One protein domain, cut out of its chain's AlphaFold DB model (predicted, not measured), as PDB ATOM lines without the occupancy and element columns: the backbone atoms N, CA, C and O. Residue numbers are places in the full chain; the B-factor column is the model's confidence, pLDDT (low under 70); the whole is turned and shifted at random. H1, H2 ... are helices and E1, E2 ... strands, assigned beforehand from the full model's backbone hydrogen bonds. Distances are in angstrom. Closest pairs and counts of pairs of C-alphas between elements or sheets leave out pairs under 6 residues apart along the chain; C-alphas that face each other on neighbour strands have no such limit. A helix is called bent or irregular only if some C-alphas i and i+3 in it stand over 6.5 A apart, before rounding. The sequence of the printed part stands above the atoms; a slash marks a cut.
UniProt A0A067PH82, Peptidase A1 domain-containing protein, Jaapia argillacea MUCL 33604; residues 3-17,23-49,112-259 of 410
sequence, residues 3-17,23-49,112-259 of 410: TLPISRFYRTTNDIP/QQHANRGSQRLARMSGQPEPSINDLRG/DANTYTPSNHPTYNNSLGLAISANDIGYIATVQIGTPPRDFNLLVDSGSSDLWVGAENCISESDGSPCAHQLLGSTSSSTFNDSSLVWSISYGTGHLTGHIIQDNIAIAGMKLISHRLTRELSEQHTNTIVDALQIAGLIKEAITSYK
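What this domain is: This is residues 3 to 17, 23 to 49 and 112 to 259 of the 410 residues of the protein "Peptidase A1 domain-containing protein" of Jaapia argillacea MUCL 33604 (UniProt A0A067PH82). A strongly twisted, branched sheet of seven strands makes the body of this domain: the long, bent strand E7 joins two antiparallel meanders, E3 E4 E5 and E6 E7 E8, and E1 pairs with its first half. The long stretch of residues 156 to 192 passes close to the middle of the domain and swings far out again, H3 grazes the sheet beside E8 and E7, and H1 and H2 lie off the sheet at one side, H2 farthest out. The printed part has 190 residues with three named helices and nine named strands; along the chain they come as E1, H1, H2, E2, E3, E4, E5, E6, E7, E8, H3 and E9, the sheet's neighbour pairs E1 and E7, E3 and E4, E4 and E5, E4 and E7, E6 and E7, and E7 and E8 are antiparallel, and E2 and E9 pair with no named strand. The class is mixed, helices and strands, with under half of the residues in named elements. The whole is compact, with a radius of gyration of the C-alphas of 17.1 A and spans of 47 by 37 by 36 A.

Where its parts are: The printed part begins with E1, residues 3 to 8, whose C-alpha 3 is at (68.373, 68.764, 121.568). H1, residues 23 to 36, measures 19.8 A from first to last C-alpha, and H2 holds residues 44 to 49. E2, residues 127 to 129, runs on into E3, residues 131 to 133, across a break of 1 residue, at 43 degrees. E4, residues 138 to 145, is 20.8 A long, and E5, residues 150 to 155, is 16.3 A long. E6, residues 193 to 202, is 24.4 A long and bends by 75 degrees at residue 196. E7, residues 207 to 219, is 26.9 A long, bends by 94 degrees at residue 216 and begins at C-alpha 207, (64.129, 77.008, 112.029). E8 holds residues 222 to 227, H3 residues 241 to 247, and E9 residues 255 to 259, with C-alpha 259 at (61.918, 47.998, 106.952).

How they stand to each other: E1 and E8 lie on one side of E7, E4 and E6 on the other side. E1 and E7 are antiparallel at 141 degrees, with N 6 and O 209 at 2.8 A, within hydrogen-bond range. The hairpin E6 and E7 has N 199 and O 210 at 2.8 A, and the hairpin E7 and E8 has N 217 and O 224 at 2.9 A. E7 and E4 are antiparallel neighbours, with N 218 and O 144 at 2.8 A, within hydrogen-bond range. E3 and E7 lie on one side of E4 and E5 on the other side; the hairpin E3 and E4 has N 133 and O 138 at 2.8 A, and the hairpin E4 and E5 has N 143 and O 152 at 2.9 A. H3 is on the sheet but only grazes it, with residues 241 to 245; the closest C-alphas of H3 and E8, those of Leu 245 and Leu 224, are 7.1 A apart. E2 and E9 are near each other, with 6 pairs of C-alphas within 10 A. H1 and H2 are not on the sheet; they are close but not clearly touching, the closest C-alphas, those of Asn 27 and Leu 47, being 6.0 A apart, at a steep tilt of 44 degrees, opposite ways. In H1, H2 and H3 every O i to N i+4 pair is within hydrogen-bond range.

The domain as a whole: The two C-alphas farthest apart, those of Gly 49 and Gly 249, are 48.2 A apart. Residues 18 to 22 are not printed, with 10.3 A between C-alphas 17 and 23, and residues 50 to 111 are not printed, with 23.6 A between C-alphas 49 and 112. Of the links that are printed whole, E5 to E6 and E8 to H3 are long. The mean pLDDT of the printed part is 73.8; 80 residues are under 70, among them residues 3 to 17, 23 to 49, 200 to 209 and 227 to 239.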
ATOM      1  N   THR A   3      68.556  67.316 121.540       36.47
ATOM      2  CA  THR A   3      68.373  68.764 121.568       36.47
ATOM      3  C   THR A   3      66.934  69.111 121.885       36.47
ATOM      4  O   THR A   3      65.998  68.374 121.573       36.47
ATOM      5  N   LEU A   4      66.752  70.234 122.562       41.28
ATOM      6  CA  LEU A   4      65.435  70.736 122.897       41.28
ATOM      7  C   LEU A   4      65.181  72.018 122.140       41.28
ATOM      8  O   LEU A   4      65.791  73.015 122.513       41.28
ATOM      9  N   PRO A   5      64.285  72.061 121.145       38.19
ATOM     10  CA  PRO A   5      63.838  73.334 120.643       38.19
ATOM     11  C   PRO A   5      63.123  74.098 121.770       38.19
ATOM     12  O   PRO A   5      62.107  73.634 122.296       38.19
ATOM     13  N   ILE A   6      63.675  75.255 122.138       34.84
ATOM     14  CA  ILE A   6      63.061  76.259 123.024       34.84
ATOM     15  C   ILE A   6      62.129  77.169 122.230       34.84
ATOM     16  O   ILE A   6      61.137  77.674 122.752       34.84
ATOM     17  N   SER A   7      62.427  77.329 120.944       34.47
ATOM     18  CA  SER A   7      61.546  77.958 119.990       34.47
ATOM     19  C   SER A   7      61.286  76.981 118.862       34.47
ATOM     20  O   SER A   7      62.192  76.420 118.232       34.47
ATOM     21  N   ARG A   8      60.001  76.712 118.658       36.00
ATOM     22  CA  ARG A   8      59.550  75.883 117.558       36.00
ATOM     23  C   ARG A   8      58.834  76.782 116.577       36.00
ATOM     24  O   ARG A   8      57.800  77.359 116.895       36.00
ATOM     25  N   PHE A   9      59.341  76.852 115.357       40.53
ATOM     26  CA  PHE A   9      58.553  77.365 114.250       40.53
ATOM     27  C   PHE A   9      57.598  76.257 113.820       40.53
ATOM     28  O   PHE A   9      57.941  75.431 112.981       40.53
ATOM     29  N   TYR A  10      56.424  76.183 114.440       41.53
ATOM     30  CA  TYR A  10      55.395  75.237 114.022       41.53
ATOM     31  C   TYR A  10      54.002  75.832 114.152       41.53
ATOM     32  O   TYR A  10      53.716  76.581 115.079       41.53
ATOM     33  N   ARG A  11      53.106  75.337 113.298       41.19
ATOM     34  CA  ARG A  11      51.734  75.053 113.716       41.19
ATOM     35  C   ARG A  11      51.564  73.541 113.792       41.19
ATOM     36  O   ARG A  11      52.151  72.823 112.988       41.19
ATOM     37  N   THR A  12      50.796  73.081 114.769       36.22
ATOM     38  CA  THR A  12      50.392  71.687 114.987       36.22
ATOM     39  C   THR A  12      50.016  70.979 113.685       36.22
ATOM     40  O   THR A  12      49.349  71.542 112.820       36.22
ATOM     41  N   THR A  13      50.425  69.716 113.552       41.31
ATOM     42  CA  THR A  13      50.157  68.858 112.380       41.31
ATOM     43  C   THR A  13      48.670  68.719 112.048       41.31
ATOM     44  O   THR A  13      48.336  68.345 110.931       41.31
ATOM     45  N   ASN A  14      47.788  69.073 112.987       40.69
ATOM     46  CA  ASN A  14      46.358  68.813 112.897       40.69
ATOM     47  C   ASN A  14      45.588  69.698 111.897       40.69
ATOM     48  O   ASN A  14      44.466  69.336 111.546       40.69
ATOM     49  N   ASP A  15      46.194  70.792 111.407       48.91
ATOM     50  CA  ASP A  15      45.543  71.780 110.525       48.91
ATOM     51  C   ASP A  15      46.280  72.025 109.192       48.91
ATOM     52  O   ASP A  15      45.896  72.906 108.418       48.91
ATOM     53  N   ILE A  16      47.365  71.293 108.908       53.97
ATOM     54  CA  ILE A  16      48.188  71.513 107.710       53.97
ATOM     55  C   ILE A  16      47.898  70.408 106.691       53.97
ATOM     56  O   ILE A  16      48.208  69.250 106.962       53.97
ATOM     57  N   PRO A  17      47.370  70.729 105.491       58.19
ATOM     58  CA  PRO A  17      47.189  69.735 104.443       58.19
ATOM     59  C   PRO A  17      48.514  69.031 104.130       58.19
ATOM     60  O   PRO A  17      49.555  69.667 103.960       58.19
ATOM     61  N   GLN A  23      55.491  69.517 100.387       66.81
ATOM     62  CA  GLN A  23      56.302  70.588  99.817       66.81
ATOM     63  C   GLN A  23      57.418  71.036 100.783       66.81
ATOM     64  O   GLN A  23      58.475  71.468 100.323       66.81
ATOM     65  N   GLN A  24      57.239  70.871 102.100       65.12
ATOM     66  CA  GLN A  24      58.316  71.061 103.081       65.12
ATOM     67  C   GLN A  24      59.394  69.967 102.960       65.12
ATOM     68  O   GLN A  24      60.576  70.306 102.958       65.12
ATOM     69  N   HIS A  25      59.024  68.687 102.801       62.72
ATOM     70  CA  HIS A  25      59.990  67.607 102.514       62.72
ATOM     71  C   HIS A  25      60.747  67.868 101.199       62.72
ATOM     72  O   HIS A  25      61.973  67.772 101.169       62.72
ATOM     73  N   ALA A  26      60.054  68.290 100.137       66.06
ATOM     74  CA  ALA A  26      60.675  68.628  98.853       66.06
ATOM     75  C   ALA A  26      61.650  69.817  98.958       66.06
ATOM     76  O   ALA A  26      62.726  69.818  98.350       66.06
ATOM     77  N   ASN A  27      61.304  70.823  99.765       66.38
ATOM     78  CA  ASN A  27      62.190  71.941 100.076       66.38
ATOM     79  C   ASN A  27      63.449  71.466 100.822       66.38
ATOM     80  O   ASN A  27      64.551  71.849 100.428       66.38
ATOM     81  N   ARG A  28      63.308  70.576 101.818       65.38
ATOM     82  CA  ARG A  28      64.453  69.976 102.529       65.38
ATOM     83  C   ARG A  28      65.375  69.210 101.593       65.38
ATOM     84  O   ARG A  28      66.582  69.436 101.608       65.38
ATOM     85  N   GLY A  29      64.822  68.347 100.744       61.50
ATOM     86  CA  GLY A  29      65.630  67.602  99.785       61.50
ATOM     87  C   GLY A  29      66.315  68.500  98.752       61.50
ATOM     88  O   GLY A  29      67.455  68.243  98.385       61.50
ATOM     89  N   SER A  30      65.692  69.618  98.360       66.44
ATOM     90  CA  SER A  30      66.339  70.618  97.493       66.44
ATOM     91  C   SER A  30      67.538  71.297  98.165       66.44
ATOM     92  O   SER A  30      68.554  71.521  97.512       66.44
ATOM     93  N   GLN A  31      67.444  71.616  99.460       62.22
ATOM     94  CA  GLN A  31      68.578  72.157 100.221       62.22
ATOM     95  C   GLN A  31      69.694  71.119 100.379       62.22
ATOM     96  O   GLN A  31      70.860  71.437 100.158       62.22
ATOM     97  N   ARG A  32      69.341  69.860 100.683       63.56
ATOM     98  CA  ARG A  32      70.296  68.739 100.748       63.56
ATOM     99  C   ARG A  32      71.044  68.566  99.422       63.56
ATOM    100  O   ARG A  32      72.270  68.534  99.421       63.56
ATOM    101  N   LEU A  33      70.328  68.551  98.296       62.06
ATOM    102  CA  LEU A  33      70.927  68.449  96.961       62.06
ATOM    103  C   LEU A  33      71.887  69.612  96.658       62.06
ATOM    104  O   LEU A  33      72.950  69.399  96.073       62.06
ATOM    105  N   ALA A  34      71.541  70.838  97.061       61.94
ATOM    106  CA  ALA A  34      72.423  71.991  96.892       61.94
ATOM    107  C   ALA A  34      73.731  71.822  97.683       61.94
ATOM    108  O   ALA A  34      74.808  71.954  97.105       61.94
ATOM    109  N   ARG A  35      73.649  71.401  98.956       61.34
ATOM    110  CA  ARG A  35      74.835  71.086  99.774       61.34
ATOM    111  C   ARG A  35      75.710  70.003  99.143       61.34
ATOM    112  O   ARG A  35      76.921  70.182  99.052       61.34
ATOM    113  N   MET A  36      75.106  68.922  98.642       52.53
ATOM    114  CA  MET A  36      75.837  67.832  97.974       52.53
ATOM    115  C   MET A  36      76.581  68.300  96.723       52.53
ATOM    116  O   MET A  36      77.720  67.914  96.482       52.53
ATOM    117  N   SER A  37      75.930  69.131  95.912       59.78
ATOM    118  CA  SER A  37      76.481  69.609  94.641       59.78
ATOM    119  C   SER A  37      77.428  70.804  94.795       59.78
ATOM    120  O   SER A  37      77.901  71.340  93.790       59.78
ATOM    121  N   GLY A  38      77.693  71.240  96.034       59.47
ATOM    122  CA  GLY A  38      78.468  72.447  96.326       59.47
ATOM    123  C   GLY A  38      77.814  73.726  95.792       59.47
ATOM    124  O   GLY A  38      78.494  74.734  95.605       59.47
ATOM    125  N   GLN A  39      76.512  73.679  95.498       64.50
ATOM    126  CA  GLN A  39      75.741  74.811  95.003       64.50
ATOM    127  C   GLN A  39      75.176  75.626  96.175       64.50
ATOM    128  O   GLN A  39      74.912  75.069  97.244       64.50
ATOM    129  N   PRO A  40      74.935  76.937  95.992       64.12
ATOM    130  CA  PRO A  40      74.198  77.725  96.969       64.12
ATOM    131  C   PRO A  40      72.816  77.116  97.227       64.12
ATOM    132  O   PRO A  40      72.096  76.772  96.286       64.12
ATOM    133  N   GLU A  41      72.432  76.997  98.498       68.31
ATOM    134  CA  GLU A  41      71.086  76.548  98.845       68.31
ATOM    135  C   GLU A  41      70.016  77.493  98.272       68.31
ATOM    136  O   GLU A  41      70.241  78.707  98.203       68.31
ATOM    137  N   PRO A  42      68.829  76.971  97.896       67.38
ATOM    138  CA  PRO A  42      67.708  77.816  97.508       67.38
ATOM    139  C   PRO A  42      67.401  78.844  98.599       67.38
ATOM    140  O   PRO A  42      67.376  78.514  99.787       67.38
ATOM    141  N   SER A  43      67.130  80.090  98.203       68.00
ATOM    142  CA  SER A  43      66.840  81.134  99.181       68.00
ATOM    143  C   SER A  43      65.533  80.837  99.919       68.00
ATOM    144  O   SER A  43      64.622  80.194  99.390       68.00
ATOM    145  N   ILE A  44      65.376  81.386 101.125       58.62
ATOM    146  CA  ILE A  44      64.120  81.255 101.876       58.62
ATOM    147  C   ILE A  44      62.903  81.766 101.082       58.62
ATOM    148  O   ILE A  44      61.794  81.261 101.246       58.62
ATOM    149  N   ASN A  45      63.106  82.737 100.185       61.28
ATOM    150  CA  ASN A  45      62.058  83.256  99.309       61.28
ATOM    151  C   ASN A  45      61.666  82.247  98.224       61.28
ATOM    152  O   ASN A  45      60.477  82.096  97.952       61.28
ATOM    153  N   ASP A  46      62.630  81.516  97.664       66.38
ATOM    154  CA  ASP A  46      62.363  80.461  96.679       66.38
ATOM    155  C   ASP A  46      61.594  79.304  97.320       66.38
ATOM    156  O   ASP A  46      60.583  78.843  96.785       66.38
ATOM    157  N   LEU A  47      62.024  78.877  98.512       64.94
ATOM    158  CA  LEU A  47      61.364  77.816  99.277       64.94
ATOM    159  C   LEU A  47      59.914  78.195  99.637       64.94
ATOM    160  O   LEU A  47      59.000  77.377  99.485       64.94
ATOM    161  N   ARG A  48      59.678  79.451 100.042       65.75
ATOM    162  CA  ARG A  48      58.331  80.002 100.282       65.75
ATOM    163  C   ARG A  48      57.503  80.110  99.000       65.75
ATOM    164  O   ARG A  48      56.314  79.803  99.015       65.75
ATOM    165  N   GLY A  49      58.118  80.496  97.883       64.56
ATOM    166  CA  GLY A  49      57.457  80.555  96.578       64.56
ATOM    167  C   GLY A  49      56.882  79.200  96.156       64.56
ATOM    168  O   GLY A  49      55.731  79.125  95.721       64.56
ATOM    169  N   ASP A 112      43.894  62.780 104.597       51.66
ATOM    170  CA  ASP A 112      43.618  63.740 105.659       51.66
ATOM    171  C   ASP A 112      44.742  63.650 106.705       51.66
ATOM    172  O   ASP A 112      44.996  62.589 107.276       51.66
ATOM    173  N   ALA A 113      45.427  64.772 106.955       48.97
ATOM    174  CA  ALA A 113      46.721  64.908 107.647       48.97
ATOM    175  C   ALA A 113      46.829  64.346 109.090       48.97
ATOM    176  O   ALA A 113      47.867  64.484 109.733       48.97
ATOM    177  N   ASN A 114      45.781  63.687 109.585       51.78
ATOM    178  CA  ASN A 114      45.625  63.197 110.953       51.78
ATOM    179  C   ASN A 114      45.640  61.672 111.071       51.78
ATOM    180  O   ASN A 114      45.366  61.138 112.148       51.78
ATOM    181  N   THR A 115      45.935  60.946 109.992       60.50
ATOM    182  CA  THR A 115      46.008  59.488 110.080       60.50
ATOM    183  C   THR A 115      47.334  59.031 110.671       60.50
ATOM    184  O   THR A 115      48.423  59.308 110.170       60.50
ATOM    185  N   TYR A 116      47.215  58.324 111.788       70.44
ATOM    186  CA  TYR A 116      48.297  57.626 112.455       70.44
ATOM    187  C   TYR A 116      47.939  56.146 112.450       70.44
ATOM    188  O   TYR A 116      46.974  55.740 113.098       70.44
ATOM    189  N   THR A 117      48.679  55.353 111.680       81.19
ATOM    190  CA  THR A 117      48.463  53.906 111.598       81.19
ATOM    191  C   THR A 117      49.518  53.211 112.450       81.19
ATOM    192  O   THR A 117      50.695  53.247 112.082       81.19
ATOM    193  N   PRO A 118      49.138  52.589 113.580       84.88
ATOM    194  CA  PRO A 118      50.081  51.861 114.416       84.88
ATOM    195  C   PRO A 118      50.743  50.719 113.646       84.88
ATOM    196  O   PRO A 118      50.095  50.033 112.850       84.88
ATOM    197  N   SER A 119      52.024  50.494 113.919       90.38
ATOM    198  CA  SER A 119      52.729  49.298 113.473       90.38
ATOM    199  C   SER A 119      52.319  48.080 114.293       90.38
ATOM    200  O   SER A 119      51.964  48.186 115.470       90.38
ATOM    201  N   ASN A 120      52.479  46.901 113.705       91.75
ATOM    202  CA  ASN A 120      52.497  45.655 114.455       91.75
ATOM    203  C   ASN A 120      53.673  45.645 115.446       91.75
ATOM    204  O   ASN A 120      54.673  46.341 115.261       91.75
ATOM    205  N   HIS A 121      53.557  44.838 116.499       90.00
ATOM    206  CA  HIS A 121      54.644  44.664 117.455       90.00
ATOM    207  C   HIS A 121      55.812  43.905 116.792       90.00
ATOM    208  O   HIS A 121      55.585  42.797 116.295       90.00
ATOM    209  N   PRO A 122      57.048  44.441 116.807       92.44
ATOM    210  CA  PRO A 122      58.223  43.729 116.312       92.44
ATOM    211  C   PRO A 122      58.441  42.405 117.037       92.44
ATOM    212  O   PRO A 122      58.238  42.307 118.248       92.44
ATOM    213  N   THR A 123      58.884  41.383 116.319       87.06
ATOM    214  CA  THR A 123      59.246  40.087 116.917       87.06
ATOM    215  C   THR A 123      60.753  39.892 117.013       87.06
ATOM    216  O   THR A 123      61.204  39.008 117.744       87.06
ATOM    217  N   TYR A 124      61.533  40.709 116.306       92.88
ATOM    218  CA  TYR A 124      62.984  40.679 116.356       92.88
ATOM    219  C   TYR A 124      63.516  41.479 117.551       92.88
ATOM    220  O   TYR A 124      62.917  42.460 118.000       92.88
ATOM    221  N   ASN A 125      64.642  41.030 118.106       92.81
ATOM    222  CA  ASN A 125      65.251  41.682 119.263       92.81
ATOM    223  C   ASN A 125      65.786  43.066 118.886       92.81
ATOM    224  O   ASN A 125      66.270  43.267 117.776       92.81
ATOM    225  N   ASN A 126      65.779  43.986 119.855       95.19
ATOM    226  CA  ASN A 126      66.277  45.356 119.694       95.19
ATOM    227  C   ASN A 126      65.563  46.142 118.580       95.19
ATOM    228  O   ASN A 126      66.163  47.027 117.967       95.19
ATOM    229  N   SER A 127      64.286  45.835 118.345       96.38
ATOM    230  CA  SER A 127      63.466  46.495 117.333       96.38
ATOM    231  C   SER A 127      62.354  47.361 117.931       96.38
ATOM    232  O   SER A 127      61.804  47.066 118.994       96.38
ATOM    233  N   LEU A 128      61.990  48.418 117.205       96.38
ATOM    234  CA  LEU A 128      60.779  49.212 117.411       96.38
ATOM    235  C   LEU A 128      59.920  49.179 116.147       96.38
ATOM    236  O   LEU A 128      60.436  49.189 115.031       96.38
ATOM    237  N   GLY A 129      58.603  49.162 116.333       95.56
ATOM    238  CA  GLY A 129      57.668  49.267 115.221       95.56
ATOM    239  C   GLY A 129      57.614  50.702 114.695       95.56
ATOM    240  O   GLY A 129      57.733  51.655 115.468       95.56
ATOM    241  N   LEU A 130      57.460  50.846 113.379       92.56
ATOM    242  CA  LEU A 130      57.361  52.133 112.697       92.56
ATOM    243  C   LEU A 130      55.911  52.414 112.319       92.56
ATOM    244  O   LEU A 130      55.397  51.888 111.330       92.56
ATOM    245  N   ALA A 131      55.247  53.249 113.112       87.38
ATOM    246  CA  ALA A 131      53.910  53.716 112.793       87.38
ATOM    247  C   ALA A 131      53.944  54.645 111.573       87.38
ATOM    248  O   ALA A 131      54.864  55.446 111.401       87.38
ATOM    249  N   ILE A 132      52.912  54.553 110.742       81.38
ATOM    250  CA  ILE A 132      52.792  55.340 109.517       81.38
ATOM    251  C   ILE A 132      52.034  56.626 109.842       81.38
ATOM    252  O   ILE A 132      50.896  56.581 110.319       81.38
ATOM    253  N   SER A 133      52.653  57.768 109.564       73.81
ATOM    254  CA  SER A 133      52.047  59.090 109.679       73.81
ATOM    255  C   SER A 133      51.640  59.616 108.305       73.81
ATOM    256  O   SER A 133      52.461  59.650 107.388       73.81
ATOM    257  N   ALA A 134      50.380  60.053 108.207       63.38
ATOM    258  CA  ALA A 134      49.800  60.801 107.093       63.38
ATOM    259  C   ALA A 134      50.092  60.179 105.715       63.38
ATOM    260  O   ALA A 134      50.947  60.671 104.995       63.38
ATOM    261  N   ASN A 135      49.380  59.104 105.364       67.12
ATOM    262  CA  ASN A 135      49.526  58.362 104.100       67.12
ATOM    263  C   ASN A 135      50.996  58.177 103.663       67.12
ATOM    264  O   ASN A 135      51.436  58.747 102.678       67.12
ATOM    265  N   ASP A 136      51.801  57.450 104.442       71.00
ATOM    266  CA  ASP A 136      53.224  57.221 104.147       71.00
ATOM    267  C   ASP A 136      54.085  58.501 103.999       71.00
ATOM    268  O   ASP A 136      55.069  58.491 103.265       71.00
ATOM    269  N   ILE A 137      53.751  59.623 104.655       67.88
ATOM    270  CA  ILE A 137      54.596  60.838 104.644       67.88
ATOM    271  C   ILE A 137      55.776  60.724 105.611       67.88
ATOM    272  O   ILE A 137      56.852  61.264 105.336       67.88
ATOM    273  N   GLY A 138      55.579  60.051 106.745       75.44
ATOM    274  CA  GLY A 138      56.615  59.868 107.752       75.44
ATOM    275  C   GLY A 138      56.434  58.594 108.566       75.44
ATOM    276  O   GLY A 138      55.321  58.101 108.742       75.44
ATOM    277  N   TYR A 139      57.546  58.093 109.096       84.06
ATOM    278  CA  TYR A 139      57.604  56.866 109.881       84.06
ATOM    279  C   TYR A 139      58.039  57.188 111.308       84.06
ATOM    280  O   TYR A 139      59.089  57.793 111.531       84.06
ATOM    281  N   ILE A 140      57.189  56.831 112.268       85.62
ATOM    282  CA  ILE A 140      57.286  57.267 113.658       85.62
ATOM    283  C   ILE A 140      57.631  56.080 114.555       85.62
ATOM    284  O   ILE A 140      56.936  55.068 114.536       85.62
ATOM    285  N   ALA A 141      58.664  56.231 115.381       91.81
ATOM    286  CA  ALA A 141      59.006  55.291 116.442       91.81
ATOM    287  C   ALA A 141      58.675  55.891 117.816       91.81
ATOM    288  O   ALA A 141      58.893  57.082 118.054       91.81
ATOM    289  N   THR A 142      58.190  55.060 118.738       91.62
ATOM    290  CA  THR A 142      57.986  55.461 120.137       91.62
ATOM    291  C   THR A 142      59.241  55.154 120.954       91.62
ATOM    292  O   THR A 142      59.667  54.003 121.051       91.62
ATOM    293  N   VAL A 143      59.830  56.187 121.553       91.06
ATOM    294  CA  VAL A 143      61.039  56.112 122.385       91.06
ATOM    295  C   VAL A 143      60.729  56.670 123.764       91.06
ATOM    296  O   VAL A 143      60.021  57.664 123.890       91.06
ATOM    297  N   GLN A 144      61.271  56.054 124.810       94.69
ATOM    298  CA  GLN A 144      61.060  56.511 126.177       94.69
ATOM    299  C   GLN A 144      62.182  57.439 126.623       94.69
ATOM    300  O   GLN A 144      63.354  57.101 126.478       94.69
ATOM    301  N   ILE A 145      61.841  58.599 127.182       90.94
ATOM    302  CA  ILE A 145      62.822  59.593 127.641       90.94
ATOM    303  C   ILE A 145      62.422  60.122 129.021       90.94
ATOM    304  O   ILE A 145      61.241  60.352 129.298       90.94
ATOM    305  N   GLY A 146      63.421  60.328 129.877       91.69
ATOM    306  CA  GLY A 146      63.278  60.930 131.198       91.69
ATOM    307  C   GLY A 146      63.150  59.942 132.357       91.69
ATOM    308  O   GLY A 146      63.119  58.723 132.176       91.69
ATOM    309  N   THR A 147      63.069  60.492 133.571       95.12
ATOM    310  CA  THR A 147      62.804  59.747 134.811       95.12
ATOM    311  C   THR A 147      61.649  60.397 135.596       95.12
ATOM    312  O   THR A 147      61.835  61.487 136.134       95.12
ATOM    313  N   PRO A 148      60.474  59.747 135.728       96.06
ATOM    314  CA  PRO A 148      60.141  58.432 135.182       96.06
ATOM    315  C   PRO A 148      60.118  58.430 133.639       96.06
ATOM    316  O   PRO A 148      59.880  59.482 133.043       96.06
ATOM    317  N   PRO A 149      60.353  57.274 132.987       94.88
ATOM    318  CA  PRO A 149      60.315  57.179 131.529       94.88
ATOM    319  C   PRO A 149      58.940  57.564 130.983       94.88
ATOM    320  O   PRO A 149      57.919  57.100 131.493       94.88
ATOM    321  N   ARG A 150      58.914  58.398 129.940       93.38
ATOM    322  CA  ARG A 150      57.690  58.797 129.230       93.38
ATOM    323  C   ARG A 150      57.854  58.588 127.734       93.38
ATOM    324  O   ARG A 150      58.950  58.774 127.216       93.38
ATOM    325  N   ASP A 151      56.765  58.245 127.064       91.75
ATOM    326  CA  ASP A 151      56.760  57.965 125.630       91.75
ATOM    327  C   ASP A 151      56.846  59.259 124.806       91.75
ATOM    328  O   ASP A 151      56.091  60.210 125.018       91.75
ATOM    329  N   PHE A 152      57.752  59.272 123.834       86.56
ATOM    330  CA  PHE A 152      57.888  60.294 122.804       86.56
ATOM    331  C   PHE A 152      57.756  59.639 121.432       86.56
ATOM    332  O   PHE A 152      58.432  58.658 121.133       86.56
ATOM    333  N   ASN A 153      56.903  60.210 120.588       84.50
ATOM    334  CA  ASN A 153      56.719  59.780 119.208       84.50
ATOM    335  C   ASN A 153      57.640  60.598 118.304       84.50
ATOM    336  O   ASN A 153      57.471  61.813 118.187       84.50
ATOM    337  N   LEU A 154      58.618  59.933 117.697       83.94
ATOM    338  CA  LEU A 154      59.718  60.567 116.982       83.94
ATOM    339  C   LEU A 154      59.743  60.135 115.523       83.94
ATOM    340  O   LEU A 154      59.628  58.949 115.224       83.94
ATOM    341  N   LEU A 155      59.936  61.100 114.624       82.25
ATOM    342  CA  LEU A 155      60.225  60.813 113.223       82.25
ATOM    343  C   LEU A 155      61.589  60.131 113.112       82.25
ATOM    344  O   LEU A 155      62.570  60.601 113.687       82.25
ATOM    345  N   VAL A 156      61.645  59.046 112.348       87.31
ATOM    346  CA  VAL A 156      62.885  58.338 112.044       87.31
ATOM    347  C   VAL A 156      63.490  58.906 110.761       87.31
ATOM    348  O   VAL A 156      62.988  58.665 109.664       87.31
ATOM    349  N   ASP A 157      64.578  59.658 110.900       82.81
ATOM    350  CA  ASP A 157      65.234  60.384 109.809       82.81
ATOM    351  C   ASP A 157      66.701  59.951 109.675       82.81
ATOM    352  O   ASP A 157      67.541  60.350 110.476       82.81
ATOM    353  N   SER A 158      67.023  59.128 108.671       83.31
ATOM    354  CA  SER A 158      68.411  58.776 108.336       83.31
ATOM    355  C   SER A 158      69.153  59.888 107.584       83.31
ATOM    356  O   SER A 158      70.365  59.794 107.396       83.31
ATOM    357  N   GLY A 159      68.448  60.936 107.141       74.12
ATOM    358  CA  GLY A 159      69.010  62.123 106.503       74.12
ATOM    359  C   GLY A 159      69.429  63.219 107.486       74.12
ATOM    360  O   GLY A 159      69.753  64.328 107.044       74.12
ATOM    361  N   SER A 160      69.390  62.950 108.792       72.56
ATOM    362  CA  SER A 160      69.989  63.767 109.850       72.56
ATOM    363  C   SER A 160      70.572  62.879 110.958       72.56
ATOM    364  O   SER A 160      70.395  61.663 110.963       72.56
ATOM    365  N   SER A 161      71.337  63.475 111.873       73.19
ATOM    366  CA  SER A 161      72.073  62.733 112.914       73.19
ATOM    367  C   SER A 161      71.706  63.155 114.337       73.19
ATOM    368  O   SER A 161      72.242  62.612 115.305       73.19
ATOM    369  N   ASP A 162      70.783  64.106 114.471       75.19
ATOM    370  CA  ASP A 162      70.411  64.713 115.742       75.19
ATOM    371  C   ASP A 162      69.058  64.181 116.210       75.19
ATOM    372  O   ASP A 162      68.078  64.191 115.468       75.19
ATOM    373  N   LEU A 163      68.982  63.768 117.474       79.88
ATOM    374  CA  LEU A 163      67.710  63.498 118.133       79.88
ATOM    375  C   LEU A 163      67.262  64.772 118.852       79.88
ATOM    376  O   LEU A 163      68.061  65.409 119.533       79.88
ATOM    377  N   TRP A 164      65.985  65.133 118.737       79.81
ATOM    378  CA  TRP A 164      65.433  66.299 119.420       79.81
ATOM    379  C   TRP A 164      63.976  66.113 119.845       79.81
ATOM    380  O   TRP A 164      63.218  65.399 119.191       79.81
ATOM    381  N   VAL A 165      63.582  66.750 120.953       80.12
ATOM    382  CA  VAL A 165      62.207  66.736 121.502       80.12
ATOM    383  C   VAL A 165      61.837  68.099 122.070       80.12
ATOM    384  O   VAL A 165      62.718  68.821 122.500       80.12
ATOM    385  N   GLY A 166      60.553  68.470 122.105       78.69
ATOM    386  CA  GLY A 166      60.127  69.790 122.600       78.69
ATOM    387  C   GLY A 166      60.491  70.059 124.069       78.69
ATOM    388  O   GLY A 166      60.380  69.160 124.903       78.69
ATOM    389  N   ALA A 167      60.880  71.297 124.394       81.50
ATOM    390  CA  ALA A 167      61.132  71.743 125.770       81.50
ATOM    391  C   ALA A 167      59.834  72.104 126.521       81.50
ATOM    392  O   ALA A 167      58.890  72.590 125.906       81.50
ATOM    393  N   GLU A 168      59.778  71.958 127.850       82.38
ATOM    394  CA  GLU A 168      58.619  72.394 128.670       82.38
ATOM    395  C   GLU A 168      58.283  73.885 128.536       82.38
ATOM    396  O   GLU A 168      57.124  74.275 128.645       82.38
ATOM    397  N   ASN A 169      59.293  74.713 128.285       79.06
ATOM    398  CA  ASN A 169      59.158  76.146 128.043       79.06
ATOM    399  C   ASN A 169      59.070  76.491 126.548       79.06
ATOM    400  O   ASN A 169      59.289  77.643 126.183       79.06
ATOM    401  N   CYS A 170      58.794  75.511 125.684       77.81
ATOM    402  CA  CYS A 170      58.692  75.725 124.249       77.81
ATOM    403  C   CYS A 170      57.516  76.648 123.928       77.81
ATOM    404  O   CYS A 170      56.362  76.360 124.269       77.81
ATOM    405  N   ILE A 171      57.827  77.734 123.226       72.38
ATOM    406  CA  ILE A 171      56.852  78.697 122.727       72.38
ATOM    407  C   ILE A 171      56.904  78.688 121.199       72.38
ATOM    408  O   ILE A 171      57.977  78.653 120.588       72.38
ATOM    409  N   SER A 172      55.728  78.708 120.581       66.56
ATOM    410  CA  SER A 172      55.599  78.904 119.148       66.56
ATOM    411  C   SER A 172      55.916  80.351 118.787       66.56
ATOM    412  O   SER A 172      55.281  81.285 119.277       66.56
ATOM    413  N   GLU A 173      56.877  80.554 117.889       60.59
ATOM    414  CA  GLU A 173      57.224  81.903 117.426       60.59
ATOM    415  C   GLU A 173      56.132  82.545 116.556       60.59
ATOM    416  O   GLU A 173      56.144  83.759 116.364       60.59
ATOM    417  N   SER A 174      55.182  81.765 116.023       53.66
ATOM    418  CA  SER A 174      54.117  82.318 115.177       53.66
ATOM    419  C   SER A 174      53.076  83.100 115.970       53.66
ATOM    420  O   SER A 174      52.515  84.064 115.457       53.66
ATOM    421  N   ASP A 175      52.782  82.664 117.196       61.31
ATOM    422  CA  ASP A 175      51.636  83.154 117.966       61.31
ATOM    423  C   ASP A 175      51.873  83.298 119.471       61.31
ATOM    424  O   ASP A 175      50.991  83.766 120.193       61.31
ATOM    425  N   GLY A 176      53.055  82.921 119.956       66.94
ATOM    426  CA  GLY A 176      53.388  82.951 121.374       66.94
ATOM    427  C   GLY A 176      52.698  81.860 122.200       66.94
ATOM    428  O   GLY A 176      52.761  81.916 123.428       66.94
ATOM    429  N   SER A 177      52.031  80.885 121.572       71.25
ATOM    430  CA  SER A 177      51.352  79.798 122.282       71.25
ATOM    431  C   SER A 177      52.330  78.705 122.749       71.25
ATOM    432  O   SER A 177      53.383  78.512 122.132       71.25
ATOM    433  N   PRO A 178      52.019  77.961 123.829       69.56
ATOM    434  CA  PRO A 178      52.812  76.802 124.234       69.56
ATOM    435  C   PRO A 178      52.810  75.698 123.170       69.56
ATOM    436  O   PRO A 178      51.785  75.410 122.550       69.56
ATOM    437  N   CYS A 179      53.942  75.021 122.997       68.69
ATOM    438  CA  CYS A 179      54.052  73.918 122.044       68.69
ATOM    439  C   CYS A 179      53.172  72.714 122.441       68.69
ATOM    440  O   CYS A 179      53.242  72.213 123.560       68.69
ATOM    441  N   ALA A 180      52.379  72.197 121.497       64.38
ATOM    442  CA  ALA A 180      51.385  71.145 121.745       64.38
ATOM    443  C   ALA A 180      51.894  69.717 121.435       64.38
ATOM    444  O   ALA A 180      51.344  69.021 120.582       64.38
ATOM    445  N   HIS A 181      52.955  69.278 122.117       70.38
ATOM    446  CA  HIS A 181      53.479  67.902 122.059       70.38
ATOM    447  C   HIS A 181      53.880  67.410 123.451       70.38
ATOM    448  O   HIS A 181      53.828  68.168 124.413       70.38
ATOM    449  N   GLN A 182      54.307  66.151 123.565       76.19
ATOM    450  CA  GLN A 182      55.028  65.702 124.752       76.19
ATOM    451  C   GLN A 182      56.308  66.537 124.901       76.19
ATOM    452  O   GLN A 182      57.118  66.598 123.973       76.19
ATOM    453  N   LEU A 183      56.473  67.185 126.054       83.94
ATOM    454  CA  LEU A 183      57.601  68.074 126.340       83.94
ATOM    455  C   LEU A 183      58.521  67.474 127.406       83.94
ATOM    456  O   LEU A 183      58.063  66.757 128.305       83.94
ATOM    457  N   LEU A 184      59.811  67.786 127.314       84.44
ATOM    458  CA  LEU A 184      60.854  67.389 128.255       84.44
ATOM    459  C   LEU A 184      61.420  68.613 128.985       84.44
ATOM    460  O   LEU A 184      61.653  69.661 128.383       84.44
ATOM    461  N   GLY A 185      61.650  68.474 130.286       87.50
ATOM    462  CA  GLY A 185      62.239  69.515 131.119       87.50
ATOM    463  C   GLY A 185      62.475  69.029 132.543       87.50
ATOM    464  O   GLY A 185      62.186  67.876 132.878       87.50
ATOM    465  N   SER A 186      62.981  69.921 133.391       91.12
ATOM    466  CA  SER A 186      63.283  69.622 134.797       91.12
ATOM    467  C   SER A 186      62.048  69.259 135.619       91.12
ATOM    468  O   SER A 186      62.178  68.616 136.658       91.12
ATOM    469  N   THR A 187      60.852  69.674 135.190       92.56
ATOM    470  CA  THR A 187      59.605  69.358 135.904       92.56
ATOM    471  C   THR A 187      59.176  67.919 135.649       92.56
ATOM    472  O   THR A 187      58.622  67.257 136.525       92.56
ATOM    473  N   SER A 188      59.425  67.428 134.440       90.31
ATOM    474  CA  SER A 188      58.929  66.140 133.982       90.31
ATOM    475  C   SER A 188      59.944  65.007 133.998       90.31
ATOM    476  O   SER A 188      59.559  63.852 133.802       90.31
ATOM    477  N   SER A 189      61.219  65.310 134.233       94.69
ATOM    478  CA  SER A 189      62.264  64.310 134.405       94.69
ATOM    479  C   SER A 189      63.239  64.716 135.506       94.69
ATOM    480  O   SER A 189      63.867  65.769 135.446       94.69
ATOM    481  N   SER A 190      63.414  63.846 136.502       96.31
ATOM    482  CA  SER A 190      64.378  64.047 137.590       96.31
ATOM    483  C   SER A 190      65.834  63.839 137.164       96.31
ATOM    484  O   SER A 190      66.743  64.214 137.901       96.31
ATOM    485  N   THR A 191      66.067  63.248 135.989       93.75
ATOM    486  CA  THR A 191      67.403  63.047 135.399       93.75
ATOM    487  C   THR A 191      67.717  64.032 134.281       93.75
ATOM    488  O   THR A 191      68.773  63.934 133.654       93.75
ATOM    489  N   PHE A 192      66.822  64.994 134.064       90.12
ATOM    490  CA  PHE A 192      67.013  66.092 133.139       90.12
ATOM    491  C   PHE A 192      68.201  66.959 133.549       90.12
ATOM    492  O   PHE A 192      68.263  67.449 134.677       90.12
ATOM    493  N   ASN A 193      69.121  67.201 132.617       88.69
ATOM    494  CA  ASN A 193      70.224  68.127 132.831       88.69
ATOM    495  C   ASN A 193      70.486  68.969 131.577       88.69
ATOM    496  O   ASN A 193      70.927  68.455 130.547       88.69
ATOM    497  N   ASP A 194      70.229  70.270 131.682       85.44
ATOM    498  CA  ASP A 194      70.450  71.241 130.613       85.44
ATOM    499  C   ASP A 194      71.892  71.762 130.645       85.44
ATOM    500  O   ASP A 194      72.377  72.246 131.668       85.44
ATOM    501  N   SER A 195      72.594  71.681 129.512       81.50
ATOM    502  CA  SER A 195      73.961  72.195 129.401       81.50
ATOM    503  C   SER A 195      74.041  73.705 129.149       81.50
ATOM    504  O   SER A 195      75.139  74.255 129.201       81.50
ATOM    505  N   SER A 196      72.911  74.366 128.866       80.25
ATOM    506  CA  SER A 196      72.809  75.768 128.424       80.25
ATOM    507  C   SER A 196      73.532  76.086 127.105       80.25
ATOM    508  O   SER A 196      73.643  77.250 126.723       80.25
ATOM    509  N   LEU A 197      74.044  75.073 126.396       78.56
ATOM    510  CA  LEU A 197      74.656  75.246 125.081       78.56
ATOM    511  C   LEU A 197      73.565  75.370 124.024       78.56
ATOM    512  O   LEU A 197      72.745  74.464 123.877       78.56
ATOM    513  N   VAL A 198      73.581  76.476 123.282       75.75
ATOM    514  CA  VAL A 198      72.596  76.750 122.234       75.75
ATOM    515  C   VAL A 198      72.909  75.937 120.980       75.75
ATOM    516  O   VAL A 198      74.053  75.870 120.535       75.75
ATOM    517  N   TRP A 199      71.867  75.366 120.392       73.12
ATOM    518  CA  TRP A 199      71.878  74.686 119.106       73.12
ATOM    519  C   TRP A 199      70.773  75.240 118.209       73.12
ATOM    520  O   TRP A 199      69.737  75.699 118.699       73.12
ATOM    521  N   SER A 200      70.963  75.159 116.894       67.88
ATOM    522  CA  SER A 200      69.887  75.419 115.959       67.88
ATOM    523  C   SER A 200      69.970  74.611 114.665       67.88
ATOM    524  O   SER A 200      71.043  74.178 114.255       67.88
ATOM    525  N   ILE A 201      68.818  74.406 114.021       64.69
ATOM    526  CA  ILE A 201      68.694  73.668 112.756       64.69
ATOM    527  C   ILE A 201      67.587  74.251 111.878       64.69
ATOM    528  O   ILE A 201      66.559  74.715 112.369       64.69
ATOM    529  N   SER A 202      67.776  74.225 110.561       58.09
ATOM    530  CA  SER A 202      66.813  74.739 109.578       58.09
ATOM    531  C   SER A 202      66.255  73.620 108.707       58.09
ATOM    532  O   SER A 202      67.009  72.889 108.074       58.09
ATOM    533  N   TYR A 203      64.929  73.544 108.595       52.03
ATOM    534  CA  TYR A 203      64.221  72.508 107.826       52.03
ATOM    535  C   TYR A 203      63.450  73.078 106.619       52.03
ATOM    536  O   TYR A 203      62.430  72.533 106.191       52.03
ATOM    537  N   GLY A 204      63.928  74.200 106.073       46.97
ATOM    538  CA  GLY A 204      63.439  74.850 104.849       46.97
ATOM    539  C   GLY A 204      62.189  75.716 105.016       46.97
ATOM    540  O   GLY A 204      62.073  76.757 104.375       46.97
ATOM    541  N   THR A 205      61.265  75.333 105.898       43.22
ATOM    542  CA  THR A 205      60.016  76.080 106.171       43.22
ATOM    543  C   THR A 205      59.979  76.720 107.551       43.22
ATOM    544  O   THR A 205      59.069  77.483 107.862       43.22
ATOM    545  N   GLY A 206      60.983  76.414 108.361       51.53
ATOM    546  CA  GLY A 206      61.168  76.920 109.702       51.53
ATOM    547  C   GLY A 206      62.590  76.643 110.162       51.53
ATOM    548  O   GLY A 206      63.350  75.904 109.524       51.53
ATOM    549  N   HIS A 207      62.919  77.261 111.276       60.91
ATOM    550  CA  HIS A 207      64.129  77.008 112.029       60.91
ATOM    551  C   HIS A 207      63.719  76.402 113.372       60.91
ATOM    552  O   HIS A 207      62.550  76.440 113.747       60.91
ATOM    553  N   LEU A 208      64.645  75.800 114.088       64.81
ATOM    554  CA  LEU A 208      64.476  75.425 115.481       64.81
ATOM    555  C   LEU A 208      65.691  75.964 116.204       64.81
ATOM    556  O   LEU A 208      66.807  75.755 115.735       64.81
ATOM    557  N   THR A 209      65.481  76.640 117.328       67.56
ATOM    558  CA  THR A 209      66.571  76.984 118.244       67.56
ATOM    559  C   THR A 209      66.320  76.317 119.572       67.56
ATOM    560  O   THR A 209      65.168  76.122 119.963       67.56
ATOM    561  N   GLY A 210      67.389  75.923 120.245       74.19
ATOM    562  CA  GLY A 210      67.291  75.018 121.363       74.19
ATOM    563  C   GLY A 210      68.518  74.945 122.241       74.19
ATOM    564  O   GLY A 210      69.527  75.578 121.950       74.19
ATOM    565  N   HIS A 211      68.427  74.145 123.300       78.75
ATOM    566  CA  HIS A 211      69.570  73.786 124.134       78.75
ATOM    567  C   HIS A 211      69.951  72.316 123.951       78.75
ATOM    568  O   HIS A 211      69.100  71.455 123.710       78.75
ATOM    569  N   ILE A 212      71.238  72.019 124.105       79.56
ATOM    570  CA  ILE A 212      71.749  70.652 124.204       79.56
ATOM    571  C   ILE A 212      71.517  70.143 125.630       79.56
ATOM    572  O   ILE A 212      71.951  70.785 126.593       79.56
ATOM    573  N   ILE A 213      70.897  68.968 125.780       83.00
ATOM    574  CA  ILE A 213      70.601  68.389 127.100       83.00
ATOM    575  C   ILE A 213      71.108  66.958 127.265       83.00
ATOM    576  O   ILE A 213      71.494  66.277 126.313       83.00
ATOM    577  N   GLN A 214      71.089  66.506 128.516       87.25
ATOM    578  CA  GLN A 214      71.211  65.112 128.915       87.25
ATOM    579  C   GLN A 214      69.929  64.624 129.557       87.25
ATOM    580  O   GLN A 214      69.347  65.316 130.392       87.25
ATOM    581  N   ASP A 215      69.577  63.380 129.255       89.81
ATOM    582  CA  ASP A 215      68.609  62.630 130.041       89.81
ATOM    583  C   ASP A 215      68.809  61.119 129.844       89.81
ATOM    584  O   ASP A 215      69.669  60.676 129.073       89.81
ATOM    585  N   ASN A 216      68.022  60.321 130.558       92.94
ATOM    586  CA  ASN A 216      67.901  58.889 130.341       92.94
ATOM    587  C   ASN A 216      67.000  58.618 129.134       92.94
ATOM    588  O   ASN A 216      65.940  59.225 128.993       92.94
ATOM    589  N   ILE A 217      67.402  57.669 128.292       92.50
ATOM    590  CA  ILE A 217      66.644  57.231 127.118       92.50
ATOM    591  C   ILE A 217      66.501  55.715 127.185       92.50
ATOM    592  O   ILE A 217      67.472  55.013 127.462       92.50
ATOM    593  N   ALA A 218      65.312  55.196 126.908       94.12
ATOM    594  CA  ALA A 218      65.096  53.785 126.647       94.12
ATOM    595  C   ALA A 218      64.553  53.586 125.228       94.12
ATOM    596  O   ALA A 218      63.512  54.130 124.855       94.12
ATOM    597  N   ILE A 219      65.279  52.802 124.432       93.00
ATOM    598  CA  ILE A 219      64.978  52.522 123.028       93.00
ATOM    599  C   ILE A 219      65.003  51.011 122.804       93.00
ATOM    600  O   ILE A 219      65.957  50.345 123.194       93.00
ATOM    601  N   ALA A 220      63.922  50.451 122.255       93.12
ATOM    602  CA  ALA A 220      63.740  49.000 122.115       93.12
ATOM    603  C   ALA A 220      64.031  48.204 123.415       93.12
ATOM    604  O   ALA A 220      64.623  47.129 123.388       93.12
ATOM    605  N   GLY A 221      63.683  48.768 124.580       90.94
ATOM    606  CA  GLY A 221      63.969  48.184 125.899       90.94
ATOM    607  C   GLY A 221      65.410  48.363 126.409       90.94
ATOM    608  O   GLY A 221      65.668  48.131 127.592       90.94
ATOM    609  N   MET A 222      66.340  48.829 125.572       95.19
ATOM    610  CA  MET A 222      67.722  49.136 125.949       95.19
ATOM    611  C   MET A 222      67.808  50.513 126.605       95.19
ATOM    612  O   MET A 222      67.294  51.490 126.066       95.19
ATOM    613  N   LYS A 223      68.472  50.605 127.763       94.31
ATOM    614  CA  LYS A 223      68.541  51.831 128.574       94.31
ATOM    615  C   LYS A 223      69.896  52.518 128.439       94.31
ATOM    616  O   LYS A 223      70.913  51.971 128.851       94.31
ATOM    617  N   LEU A 224      69.885  53.746 127.943       90.69
ATOM    618  CA  LEU A 224      71.013  54.667 127.923       90.69
ATOM    619  C   LEU A 224      70.864  55.657 129.082       90.69
ATOM    620  O   LEU A 224      69.920  56.444 129.119       90.69
ATOM    621  N   ILE A 225      71.793  55.604 130.036       85.69
ATOM    622  CA  ILE A 225      71.769  56.442 131.243       85.69
ATOM    623  C   ILE A 225      72.615  57.699 131.040       85.69
ATOM    624  O   ILE A 225      73.729  57.618 130.522       85.69
ATOM    625  N   SER A 226      72.091  58.851 131.474       71.06
ATOM    626  CA  SER A 226      72.773  60.158 131.461       71.06
ATOM    627  C   SER A 226      73.418  60.504 130.118       71.06
ATOM    628  O   SER A 226      74.520  61.055 130.046       71.06
ATOM    629  N   HIS A 227      72.721  60.174 129.043       68.00
ATOM    630  CA  HIS A 227      73.246  60.182 127.695       68.00
ATOM    631  C   HIS A 227      73.647  61.603 127.230       68.00
ATOM    632  O   HIS A 227      72.805  62.375 126.774       68.00
ATOM    633  N   ARG A 228      74.949  61.944 127.325       62.50
ATOM    634  CA  ARG A 228      75.639  62.971 126.499       62.50
ATOM    635  C   ARG A 228      76.292  62.260 125.359       62.50
ATOM    636  O   ARG A 228      76.964  61.266 125.602       62.50
ATOM    637  N   LEU A 229      76.208  62.814 124.165       47.50
ATOM    638  CA  LEU A 229      76.914  62.247 123.031       47.50
ATOM    639  C   LEU A 229      77.935  63.236 122.475       47.50
ATOM    640  O   LEU A 229      77.687  64.433 122.510       47.50
ATOM    641  N   THR A 230      79.084  62.729 122.009       33.97
ATOM    642  CA  THR A 230      80.211  63.477 121.410       33.97
ATOM    643  C   THR A 230      80.834  62.707 120.219       33.97
ATOM    644  O   THR A 230      81.055  61.517 120.347       33.97
ATOM    645  N   ARG A 231      81.162  63.447 119.142       34.56
ATOM    646  CA  ARG A 231      81.991  63.257 117.915       34.56
ATOM    647  C   ARG A 231      81.500  62.591 116.590       34.56
ATOM    648  O   ARG A 231      80.829  61.577 116.549       34.56
ATOM    649  N   GLU A 232      82.004  63.258 115.533       35.09
ATOM    650  CA  GLU A 232      82.244  63.042 114.081       35.09
ATOM    651  C   GLU A 232      81.141  63.112 113.006       35.09
ATOM    652  O   GLU A 232      81.468  63.628 111.941       35.09
ATOM    653  N   LEU A 233      79.871  62.755 113.235       38.88
ATOM    654  CA  LEU A 233      78.879  62.737 112.124       38.88
ATOM    655  C   LEU A 233      77.711  63.735 112.246       38.88
ATOM    656  O   LEU A 233      77.003  63.963 111.272       38.88
ATOM    657  N   SER A 234      77.525  64.361 113.410       45.50
ATOM    658  CA  SER A 234      76.482  65.372 113.654       45.50
ATOM    659  C   SER A 234      77.028  66.792 113.444       45.50
ATOM    660  O   SER A 234      78.156  67.079 113.857       45.50
ATOM    661  N   GLU A 235      76.215  67.708 112.891       47.75
ATOM    662  CA  GLU A 235      76.509  69.158 112.837       47.75
ATOM    663  C   GLU A 235      76.802  69.753 114.232       47.75
ATOM    664  O   GLU A 235      77.379  70.830 114.357       47.75
ATOM    665  N   GLN A 236      76.453  69.024 115.295       47.09
ATOM    666  CA  GLN A 236      76.649  69.390 116.696       47.09
ATOM    667  C   GLN A 236      77.828  68.665 117.360       47.09
ATOM    668  O   GLN A 236      78.054  68.810 118.561       47.09
ATOM    669  N   HIS A 237      78.572  67.858 116.599       55.41
ATOM    670  CA  HIS A 237      79.687  67.038 117.070       55.41
ATOM    671  C   HIS A 237      79.302  66.053 118.181       55.41
ATOM    672  O   HIS A 237      80.002  65.958 119.195       55.41
ATOM    673  N   THR A 238      78.236  65.267 117.979       64.38
ATOM    674  CA  THR A 238      77.791  64.238 118.935       64.38
ATOM    675  C   THR A 238      77.672  62.831 118.347       64.38
ATOM    676  O   THR A 238      77.350  62.696 117.171       64.38
ATOM    677  N   ASN A 239      77.957  61.795 119.160       69.44
ATOM    678  CA  ASN A 239      77.650  60.395 118.831       69.44
ATOM    679  C   ASN A 239      76.171  60.299 118.416       69.44
ATOM    680  O   ASN A 239      75.326  61.056 118.903       69.44
ATOM    681  N   THR A 240      75.832  59.335 117.575       78.81
ATOM    682  CA  THR A 240      74.429  59.019 117.285       78.81
ATOM    683  C   THR A 240      73.869  58.052 118.336       78.81
ATOM    684  O   THR A 240      74.604  57.503 119.163       78.81
ATOM    685  N   ILE A 241      72.552  57.817 118.336       85.44
ATOM    686  CA  ILE A 241      71.938  56.835 119.249       85.44
ATOM    687  C   ILE A 241      72.549  55.441 119.060       85.44
ATOM    688  O   ILE A 241      72.834  54.771 120.050       85.44
ATOM    689  N   VAL A 242      72.797  55.027 117.816       89.50
ATOM    690  CA  VAL A 242      73.371  53.709 117.528       89.50
ATOM    691  C   VAL A 242      74.811  53.589 118.037       89.50
ATOM    692  O   VAL A 242      75.139  52.593 118.681       89.50
ATOM    693  N   ASP A 243      75.634  54.632 117.885       87.19
ATOM    694  CA  ASP A 243      76.997  54.644 118.440       87.19
ATOM    695  C   ASP A 243      76.967  54.532 119.965       87.19
ATOM    696  O   ASP A 243      77.723  53.774 120.569       87.19
ATOM    697  N   ALA A 244      76.048  55.252 120.612       87.94
ATOM    698  CA  ALA A 244      75.900  55.217 122.059       87.94
ATOM    699  C   ALA A 244      75.496  53.838 122.582       87.94
ATOM    700  O   ALA A 244      76.014  53.394 123.606       87.94
ATOM    701  N   LEU A 245      74.572  53.170 121.887       92.19
ATOM    702  CA  LEU A 245      74.165  51.804 122.207       92.19
ATOM    703  C   LEU A 245      75.352  50.847 122.082       92.19
ATOM    704  O   LEU A 245      75.533  49.992 122.951       92.19
ATOM    705  N   GLN A 246      76.176  51.001 121.040       92.75
ATOM    706  CA  GLN A 246      77.350  50.154 120.845       92.75
ATOM    707  C   GLN A 246      78.414  50.410 121.921       92.75
ATOM    708  O   GLN A 246      78.894  49.464 122.540       92.75
ATOM    709  N   ILE A 247      78.746  51.676 122.200       89.88
ATOM    710  CA  ILE A 247      79.725  52.067 123.230       89.88
ATOM    711  C   ILE A 247      79.290  51.580 124.617       89.88
ATOM    712  O   ILE A 247      80.121  51.137 125.408       89.88
ATOM    713  N   ALA A 248      77.988  51.621 124.909       91.50
ATOM    714  CA  ALA A 248      77.423  51.090 126.146       91.50
ATOM    715  C   ALA A 248      77.394  49.547 126.200       91.50
ATOM    716  O   ALA A 248      76.989  48.986 127.217       91.50
ATOM    717  N   GLY A 249      77.788  48.854 125.126       93.75
ATOM    718  CA  GLY A 249      77.758  47.394 125.024       93.75
ATOM    719  C   GLY A 249      76.348  46.803 124.933       93.75
ATOM    720  O   GLY A 249      76.172  45.609 125.167       93.75
ATOM    721  N   LEU A 250      75.340  47.624 124.622       95.25
ATOM    722  CA  LEU A 250      73.936  47.209 124.518       95.25
ATOM    723  C   LEU A 250      73.637  46.546 123.168       95.25
ATOM    724  O   LEU A 250      72.755  45.694 123.076       95.25
ATOM    725  N   ILE A 251      74.411  46.891 122.138       95.75
ATOM    726  CA  ILE A 251      74.411  46.227 120.832       95.75
ATOM    727  C   ILE A 251      75.837  45.848 120.427       95.75
ATOM    728  O   ILE A 251      76.803  46.483 120.843       95.75
ATOM    729  N   LYS A 252      75.970  44.794 119.615       91.81
ATOM    730  CA  LYS A 252      77.278  44.281 119.174       91.81
ATOM    731  C   LYS A 252      77.875  45.113 118.043       91.81
ATOM    732  O   LYS A 252      79.058  45.443 118.061       91.81
ATOM    733  N   GLU A 253      77.048  45.455 117.068       93.44
ATOM    734  CA  GLU A 253      77.443  46.217 115.889       93.44
ATOM    735  C   GLU A 253      76.695  47.544 115.886       93.44
ATOM    736  O   GLU A 253      75.529  47.581 116.267       93.44
ATOM    737  N   ALA A 254      77.324  48.634 115.452       92.69
ATOM    738  CA  ALA A 254      76.637  49.915 115.304       92.69
ATOM    739  C   ALA A 254      75.809  49.961 114.010       92.69
ATOM    740  O   ALA A 254      75.967  50.837 113.161       92.69
ATOM    741  N   ILE A 255      74.941  48.961 113.859       94.69
ATOM    742  CA  ILE A 255      74.010  48.831 112.749       94.69
ATOM    743  C   ILE A 255      72.655  49.399 113.153       94.69
ATOM    744  O   ILE A 255      72.125  49.053 114.211       94.69
ATOM    745  N   THR A 256      72.076  50.215 112.277       95.25
ATOM    746  CA  THR A 256      70.640  50.509 112.276       95.25
ATOM    747  C   THR A 256      70.044  50.020 110.965       95.25
ATOM    748  O   THR A 256      70.584  50.311 109.900       95.25
ATOM    749  N   SER A 257      68.951  49.266 111.012       95.94
ATOM    750  CA  SER A 257      68.255  48.812 109.809       95.94
ATOM    751  C   SER A 257      66.774  49.135 109.831       95.94
ATOM    752  O   SER A 257      66.164  49.219 110.893       95.94
ATOM    753  N   TYR A 258      66.205  49.299 108.643       94.69
ATOM    754  CA  TYR A 258      64.882  49.842 108.408       94.69
ATOM    755  C   TYR A 258      64.138  48.946 107.420       94.69
ATOM    756  O   TYR A 258      64.563  48.768 106.275       94.69
ATOM    757  N   LYS A 259      62.985  48.437 107.848       94.19
ATOM    758  CA  LYS A 259      61.918  47.998 106.952       94.19
ATOM    759  C   LYS A 259      60.858  49.086 106.945       94.19
ATOM    760  O   LYS A 259      60.178  49.297 107.944       94.19
TER     761      LYS A 259